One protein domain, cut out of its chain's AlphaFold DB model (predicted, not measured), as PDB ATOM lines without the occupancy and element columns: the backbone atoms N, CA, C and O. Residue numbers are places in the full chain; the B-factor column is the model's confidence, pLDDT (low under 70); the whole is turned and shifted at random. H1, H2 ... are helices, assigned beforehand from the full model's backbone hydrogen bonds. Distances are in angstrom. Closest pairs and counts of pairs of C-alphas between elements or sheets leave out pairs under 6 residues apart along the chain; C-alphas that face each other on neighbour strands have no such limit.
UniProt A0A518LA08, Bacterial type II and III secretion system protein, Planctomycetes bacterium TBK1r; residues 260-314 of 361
ATOM      1  N   GLU A 260      21.196  51.205   1.335       76.69
ATOM      2  CA  GLU A 260      22.258  50.254   1.028       76.69
ATOM      3  C   GLU A 260      23.005  49.741   2.274       76.69
ATOM      4  O   GLU A 260      23.363  48.569   2.342       76.69
ATOM      5  N   VAL A 261      23.205  50.579   3.293       77.25
ATOM      6  CA  VAL A 261      23.846  50.194   4.560       77.25
ATOM      7  C   VAL A 261      22.946  49.256   5.359       77.25
ATOM      8  O   VAL A 261      23.437  48.257   5.876       77.25
ATOM      9  N   LEU A 262      21.636  49.519   5.415       79.19
ATOM     10  CA  LEU A 262      20.689  48.621   6.088       79.19
ATOM     11  C   LEU A 262      20.594  47.271   5.366       79.19
ATOM     12  O   LEU A 262      20.623  46.236   6.027       79.19
ATOM     13  N   ARG A 263      20.596  47.259   4.025       81.25
ATOM     14  CA  ARG A 263      20.664  46.011   3.242       81.25
ATOM     15  C   ARG A 263      21.949  45.226   3.490       81.25
ATOM     16  O   ARG A 263      21.891  44.005   3.619       81.25
ATOM     17  N   ARG A 264      23.103  45.898   3.592       82.62
ATOM     18  CA  ARG A 264      24.385  45.245   3.923       82.62
ATOM     19  C   ARG A 264      24.368  44.635   5.325       82.62
ATOM     20  O   ARG A 264      24.841  43.517   5.489       82.62
ATOM     21  N   ILE A 265      23.791  45.333   6.306       80.38
ATOM     22  CA  ILE A 265      23.646  44.821   7.677       80.38
ATOM     23  C   ILE A 265      22.712  43.604   7.702       80.38
ATOM     24  O   ILE A 265      23.086  42.575   8.253       80.38
ATOM     25  N   ALA A 266      21.546  43.686   7.055       84.62
ATOM     26  CA  ALA A 266      20.601  42.573   6.977       84.62
ATOM     27  C   ALA A 266      21.208  41.350   6.271       84.62
ATOM     28  O   ALA A 266      21.032  40.225   6.728       84.62
ATOM     29  N   THR A 267      21.982  41.571   5.203       87.62
ATOM     30  CA  THR A 267      22.717  40.510   4.496       87.62
ATOM     31  C   THR A 267      23.729  39.828   5.412       87.62
ATOM     32  O   THR A 267      23.707  38.612   5.534       87.62
ATOM     33  N   ALA A 268      24.554  40.603   6.122       85.56
ATOM     34  CA  ALA A 268      25.547  40.055   7.043       85.56
ATOM     35  C   ALA A 268      24.920  39.297   8.229       85.56
ATOM     36  O   ALA A 268      25.524  38.363   8.748       85.56
ATOM     37  N   MET A 269      23.724  39.699   8.674       83.31
ATOM     38  CA  MET A 269      22.978  38.979   9.710       83.31
ATOM     39  C   MET A 269      22.389  37.665   9.189       83.31
ATOM     40  O   MET A 269      22.497  36.659   9.882       83.31
ATOM     41  N   PHE A 270      21.822  37.666   7.979       89.56
ATOM     42  CA  PHE A 270      21.310  36.454   7.338       89.56
ATOM     43  C   PHE A 270      22.429  35.432   7.119       89.56
ATOM     44  O   PHE A 270      22.319  34.309   7.587       89.56
ATOM     45  N   ASP A 271      23.550  35.857   6.527       87.62
ATOM     46  CA  ASP A 271      24.698  34.985   6.225       87.62
ATOM     47  C   ASP A 271      25.361  34.403   7.494       87.62
ATOM     48  O   ASP A 271      26.121  33.443   7.425       87.62
ATOM     49  N   ARG A 272      25.113  34.998   8.670       85.19
ATOM     50  CA  ARG A 272      25.569  34.470   9.964       85.19
ATOM     51  C   ARG A 272      24.601  33.441  10.557       85.19
ATOM     52  O   ARG A 272      25.022  32.627  11.379       85.19
ATOM     53  N   ALA A 273      23.320  33.535  10.214       85.12
ATOM     54  CA  ALA A 273      22.273  32.655  10.718       85.12
ATOM     55  C   ALA A 273      22.097  31.403   9.851       85.12
ATOM     56  O   ALA A 273      21.942  30.328  10.421       85.12
ATOM     57  N   ASP A 274      22.189  31.564   8.529       90.56
ATOM     58  CA  ASP A 274      22.271  30.509   7.511       90.56
ATOM     59  C   ASP A 274      23.653  29.838   7.588       90.56
ATOM     60  O   ASP A 274      24.622  30.249   6.944       90.56
ATOM     61  N   ALA A 275      23.794  28.889   8.513       88.75
ATOM     62  CA  ALA A 275      25.086  28.316   8.861       88.75
ATOM     63  C   ALA A 275      25.487  27.161   7.948       88.75
ATOM     64  O   ALA A 275      26.682  26.866   7.852       88.75
ATOM     65  N   ASP A 276      24.519  26.514   7.305       91.88
ATOM     66  CA  ASP A 276      24.760  25.537   6.248       91.88
ATOM     67  C   ASP A 276      24.864  26.170   4.846       91.88
ATOM     68  O   ASP A 276      25.330  25.500   3.921       91.88
ATOM     69  N   GLN A 277      24.591  27.476   4.723       91.75
ATOM     70  CA  GLN A 277      24.719  28.276   3.500       91.75
ATOM     71  C   GLN A 277      23.791  27.797   2.380       91.75
ATOM     72  O   GLN A 277      24.137  27.888   1.194       91.75
ATOM     73  N   ASP A 278      22.621  27.271   2.737       91.50
ATOM     74  CA  ASP A 278      21.635  26.768   1.782       91.50
ATOM     75  C   ASP A 278      20.713  27.880   1.230       91.50
ATOM     76  O   ASP A 278      19.954  27.663   0.276       91.50
ATOM     77  N   GLY A 279      20.839  29.104   1.759       90.25
ATOM     78  CA  GLY A 279      20.059  30.278   1.375       90.25
ATOM     79  C   GLY A 279      18.713  30.397   2.095       90.25
ATOM     80  O   GLY A 279      17.904  31.264   1.733       90.25
ATOM     81  N   MET A 280      18.459  29.553   3.094       88.88
ATOM     82  CA  MET A 280      17.257  29.496   3.917       88.88
ATOM     83  C   MET A 280      17.668  29.467   5.394       88.88
ATOM     84  O   MET A 280      18.700  28.935   5.758       88.88
ATOM     85  N   ILE A 281      16.854  30.043   6.277       84.19
ATOM     86  CA  ILE A 281      17.072  29.870   7.722       84.19
ATOM     87  C   ILE A 281      16.120  28.785   8.205       84.19
ATOM     88  O   ILE A 281      14.895  28.968   8.194       84.19
ATOM     89  N   SER A 282      16.687  27.644   8.594       86.00
ATOM     90  CA  SER A 282      15.945  26.503   9.127       86.00
ATOM     91  C   SER A 282      15.413  26.773  10.541       86.00
ATOM     92  O   SER A 282      15.888  27.655  11.258       86.00
ATOM     93  N   GLU A 283      14.438  25.977  10.989       82.50
ATOM     94  CA  GLU A 283      13.888  26.076  12.353       82.50
ATOM     95  C   GLU A 283      14.976  25.927  13.431       82.50
ATOM     96  O   GLU A 283      14.968  26.623  14.444       82.50
ATOM     97  N   SER A 284      15.970  25.070  13.179       83.38
ATOM     98  CA  SER A 284      17.132  24.883  14.052       83.38
ATOM     99  C   SER A 284      18.078  26.087  14.110       83.38
ATOM    100  O   SER A 284      18.877  26.189  15.043       83.38
ATOM    101  N   GLU A 285      18.006  26.997  13.140       81.38
ATOM    102  CA  GLU A 285      18.887  28.163  13.013       81.38
ATOM    103  C   GLU A 285      18.228  29.475  13.433       81.38
ATOM    104  O   GLU A 285      18.938  30.408  13.813       81.38
ATOM    105  N   LEU A 286      16.893  29.534  13.479       76.25
ATOM    106  CA  LEU A 286      16.138  30.661  14.038       76.25
ATOM    107  C   LEU A 286      16.658  31.149  15.405       76.25
ATOM    108  O   LEU A 286      16.773  32.365  15.581       76.25
ATOM    109  N   PRO A 287      17.074  30.280  16.357       72.69
ATOM    110  CA  PRO A 287      17.613  30.733  17.642       72.69
ATOM    111  C   PRO A 287      18.868  31.615  17.519       72.69
ATOM    112  O   PRO A 287      19.232  32.309  18.471       72.69
ATOM    113  N   ARG A 288      19.550  31.598  16.365       71.69
ATOM    114  CA  ARG A 288      20.768  32.378  16.097       71.69
ATOM    115  C   ARG A 288      20.481  33.821  15.659       71.69
ATOM    116  O   ARG A 288      21.410  34.628  15.659       71.69
ATOM    117  N   LEU A 289      19.229  34.176  15.350       67.25
ATOM    118  CA  LEU A 289      18.823  35.488  14.820       67.25
ATOM    119  C   LEU A 289      18.550  36.597  15.860       67.25
ATOM    120  O   LEU A 289      18.202  37.703  15.451       67.25
ATOM    121  N   SER A 290      18.821  36.397  17.159       64.12
ATOM    122  CA  SER A 290      18.585  37.342  18.293       64.12
ATOM    123  C   SER A 290      17.222  37.162  19.010       64.12
ATOM    124  O   SER A 290      16.363  36.427  18.533       64.12
ATOM    125  N   PRO A 291      17.033  37.726  20.228       47.62
ATOM    126  CA  PRO A 291      16.202  37.104  21.257       47.62
ATOM    127  C   PRO A 291      14.711  37.448  21.142       47.62
ATOM    128  O   PRO A 291      14.340  38.617  21.236       47.62
ATOM    129  N   ARG A 292      13.877  36.401  21.114       45.41
ATOM    130  CA  ARG A 292      12.401  36.407  21.157       45.41
ATOM    131  C   ARG A 292      11.695  36.888  19.893       45.41
ATOM    132  O   ARG A 292      10.890  37.814  19.954       45.41
ATOM    133  N   ASP A 293      11.877  36.155  18.808       49.22
ATOM    134  CA  ASP A 293      10.753  35.981  17.895       49.22
ATOM    135  C   ASP A 293      10.544  34.497  17.580       49.22
ATOM    136  O   ASP A 293      10.793  34.022  16.478       49.22
ATOM    137  N   ASP A 294      10.078  33.756  18.595       51.72
ATOM    138  CA  ASP A 294       9.644  32.355  18.465       51.72
ATOM    139  C   ASP A 294       8.384  32.224  17.575       51.72
ATOM    140  O   ASP A 294       7.854  31.128  17.409       51.72
ATOM    141  N   SER A 295       7.864  33.342  17.043       55.03
ATOM    142  CA  SER A 295       6.681  33.386  16.179       55.03
ATOM    143  C   SER A 295       6.998  33.488  14.686       55.03
ATOM    144  O   SER A 295       6.080  33.462  13.866       55.03
ATOM    145  N   ALA A 296       8.278  33.562  14.311       55.22
ATOM    146  CA  ALA A 296       8.682  33.488  12.916       55.22
ATOM    147  C   ALA A 296       8.506  32.050  12.389       55.22
ATOM    148  O   ALA A 296       9.250  31.153  12.777       55.22
ATOM    149  N   GLU A 297       7.524  31.823  11.510       63.22
ATOM    150  CA  GLU A 297       7.319  30.530  10.843       63.22
ATOM    151  C   GLU A 297       8.481  30.253   9.858       63.22
ATOM    152  O   GLU A 297       8.662  31.013   8.900       63.22
ATOM    153  N   PRO A 298       9.292  29.194  10.059       64.50
ATOM    154  CA  PRO A 298      10.297  28.785   9.084       64.50
ATOM    155  C   PRO A 298       9.641  28.125   7.858       64.50
ATOM    156  O   PRO A 298       8.547  27.563   7.963       64.50
ATOM    157  N   PRO A 299      10.320  28.093   6.695       70.75
ATOM    158  CA  PRO A 299      11.639  28.666   6.418       70.75
ATOM    159  C   PRO A 299      11.575  30.086   5.823       70.75
ATOM    160  O   PRO A 299      10.740  30.382   4.965       70.75
ATOM    161  N   ILE A 300      12.508  30.951   6.234       79.00
ATOM    162  CA  ILE A 300      12.600  32.347   5.772       79.00
ATOM    163  C   ILE A 300      13.696  32.463   4.709       79.00
ATOM    164  O   ILE A 300      14.857  32.149   4.972       79.00
ATOM    165  N   LYS A 301      13.342  32.960   3.518       86.31
ATOM    166  CA  LYS A 301      14.310  33.302   2.461       86.31
ATOM    167  C   LYS A 301      15.065  34.588   2.781       86.31
ATOM    168  O   LYS A 301      14.526  35.494   3.422       86.31
ATOM    169  N   LYS A 302      16.267  34.730   2.220       86.25
ATOM    170  CA  LYS A 302      17.102  35.937   2.337       86.25
ATOM    171  C   LYS A 302      16.358  37.232   2.011       86.25
ATOM    172  O   LYS A 302      16.467  38.203   2.759       86.25
ATOM    173  N   GLU A 303      15.564  37.252   0.943       83.94
ATOM    174  CA  GLU A 303      14.786  38.435   0.554       83.94
ATOM    175  C   GLU A 303      13.692  38.759   1.581       83.94
ATOM    176  O   GLU A 303      13.518  39.915   1.958       83.94
ATOM    177  N   GLN A 304      13.011  37.733   2.102       82.50
ATOM    178  CA  GLN A 304      11.960  37.893   3.112       82.50
ATOM    179  C   GLN A 304      12.522  38.441   4.431       82.50
ATOM    180  O   GLN A 304      11.900  39.303   5.050       82.50
ATOM    181  N   TYR A 305      13.719  38.000   4.833       82.81
ATOM    182  CA  TYR A 305      14.406  38.532   6.012       82.81
ATOM    183  C   TYR A 305      14.804  40.004   5.832       82.81
ATOM    184  O   TYR A 305      14.618  40.814   6.740       82.81
ATOM    185  N   GLN A 306      15.308  40.384   4.652       83.38
ATOM    186  CA  GLN A 306      15.656  41.779   4.350       83.38
ATOM    187  C   GLN A 306      14.435  42.708   4.384       83.38
ATOM    188  O   GLN A 306      14.521  43.820   4.924       83.38
ATOM    189  N   ASP A 307      13.303  42.254   3.846       79.88
ATOM    190  CA  ASP A 307      12.039  42.994   3.871       79.88
ATOM    191  C   ASP A 307      11.495  43.118   5.301       79.88
ATOM    192  O   ASP A 307      11.147  44.221   5.742       79.88
ATOM    193  N   TRP A 308      11.503  42.021   6.069       83.19
ATOM    194  CA  TRP A 308      11.111  42.018   7.479       83.19
ATOM    195  C   TRP A 308      11.966  42.989   8.303       83.19
ATOM    196  O   TRP A 308      11.416  43.859   8.986       83.19
ATOM    197  N   PHE A 309      13.294  42.931   8.164       80.88
ATOM    198  CA  PHE A 309      14.230  43.801   8.876       80.88
ATOM    199  C   PHE A 309      13.986  45.280   8.538       80.88
ATOM    200  O   PHE A 309      13.910  46.136   9.417       80.88
ATOM    201  N   SER A 310      13.768  45.591   7.261       80.81
ATOM    202  CA  SER A 310      13.465  46.959   6.821       80.81
ATOM    203  C   SER A 310      12.130  47.481   7.375       80.81
ATOM    204  O   SER A 310      11.993  48.683   7.615       80.81
ATOM    205  N   SER A 311      11.153  46.594   7.596       78.31
ATOM    206  CA  SER A 311       9.829  46.937   8.137       78.31
ATOM    207  C   SER A 311       9.800  47.139   9.658       78.31
ATOM    208  O   SER A 311       9.055  47.999  10.123       78.31
ATOM    209  N   HIS A 312      10.618  46.395  10.416       77.00
ATOM    210  CA  HIS A 312      10.672  46.428  11.890       77.00
ATOM    211  C   HIS A 312      11.606  47.497  12.454       77.00
ATOM    212  O   HIS A 312      11.435  47.937  13.591       77.00
ATOM    213  N   TYR A 313      12.517  48.006  11.628       75.81
ATOM    214  CA  TYR A 313      13.313  49.191  11.930       75.81
ATOM    215  C   TYR A 313      12.889  50.378  11.045       75.81
ATOM    216  O   TYR A 313      13.731  50.963  10.349       75.81
ATOM    217  N   PRO A 314      11.589  50.760  11.023       60.38
ATOM    218  CA  PRO A 314      11.127  51.832  10.166       60.38
ATOM    219  C   PRO A 314      11.716  53.155  10.652       60.38
ATOM    220  O   PRO A 314      11.851  53.419  11.846       60.38
TER     221      PRO A 314
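Overview. This is residues 260 to 314 of the 361 residues of the protein "Bacterial type II and III secretion system protein" of Planctomycetes bacterium TBK1r (UniProt A0A518LA08). Two helices, H1 and H3, pack on each other at a steep angle, closest near their middles, and the very short helix H2 packs on the last residues of H1. Two long looping links, residues 274 to 285 and 290 to 301, gather toward the end of H1 at Ala 273, and a short antiparallel pairing of residues 280 to 281 with 300 to 301 ties one link to the other. The printed part has 55 residues with three named helices, in the order H1, H2, H3 along the chain, and no named strand; the class is all helix, with 29 residues in the named helices. The whole is compact, with a radius of gyration of the C-alphas of 10.5 A, and rounded, with spans of 28 by 23 by 16 A.

Arrangement. The longest helix is H1, residues 260 to 273. It touches H3, residues 302 to 312, with 9 pairs of C-alphas within 8 A. The closest C-alphas of the two are those of Ala 266 and Gln 306, 5.7 A apart. Their lines stand at a steep tilt of 60 degrees, they run opposite ways, and their centres are 9.8 A apart. H1 also touches H2, residues 286 to 289, with its residues 269 to 273 alone; the closest C-alphas are those of Ala 273 and Arg 288, 5.6 A apart. H2 and H3 are apart. In H1 and H3 every pair of O of residue i and N of residue i+4 is within hydrogen-bond range. H2 is too short for such a pair, and its one pair of O i and N i+3 is within range.

Along the chain. H1 begins at C-alpha 260, at (22.258, 50.254, 1.028), and ends at C-alpha 273, at (22.273, 32.655, 10.718), 20.1 A away. H2 has four residues, Leu 286 to Leu 289, and measures 5.6 A from first to last C-alpha. H3 has 11 residues, Lys 302 to His 312, and measures 15.6 A; its last C-alpha, 312, is at (10.672, 46.428, 11.890).

Size, cuts and confidence. The two C-alphas farthest apart are those of Asp 276 and Pro 314, at 29.9 A, while the first and last printed C-alphas, those of Glu 260 and Pro 314, are 14.5 A apart. The printed part has no cut. The links from H1 to H2 and from H2 to H3 are both long, with 12 residues each. The mean pLDDT of the printed part is 77.7, and 11 residues are under 70: residues 289 to 298, of which 289 belongs to H2, and residue 314.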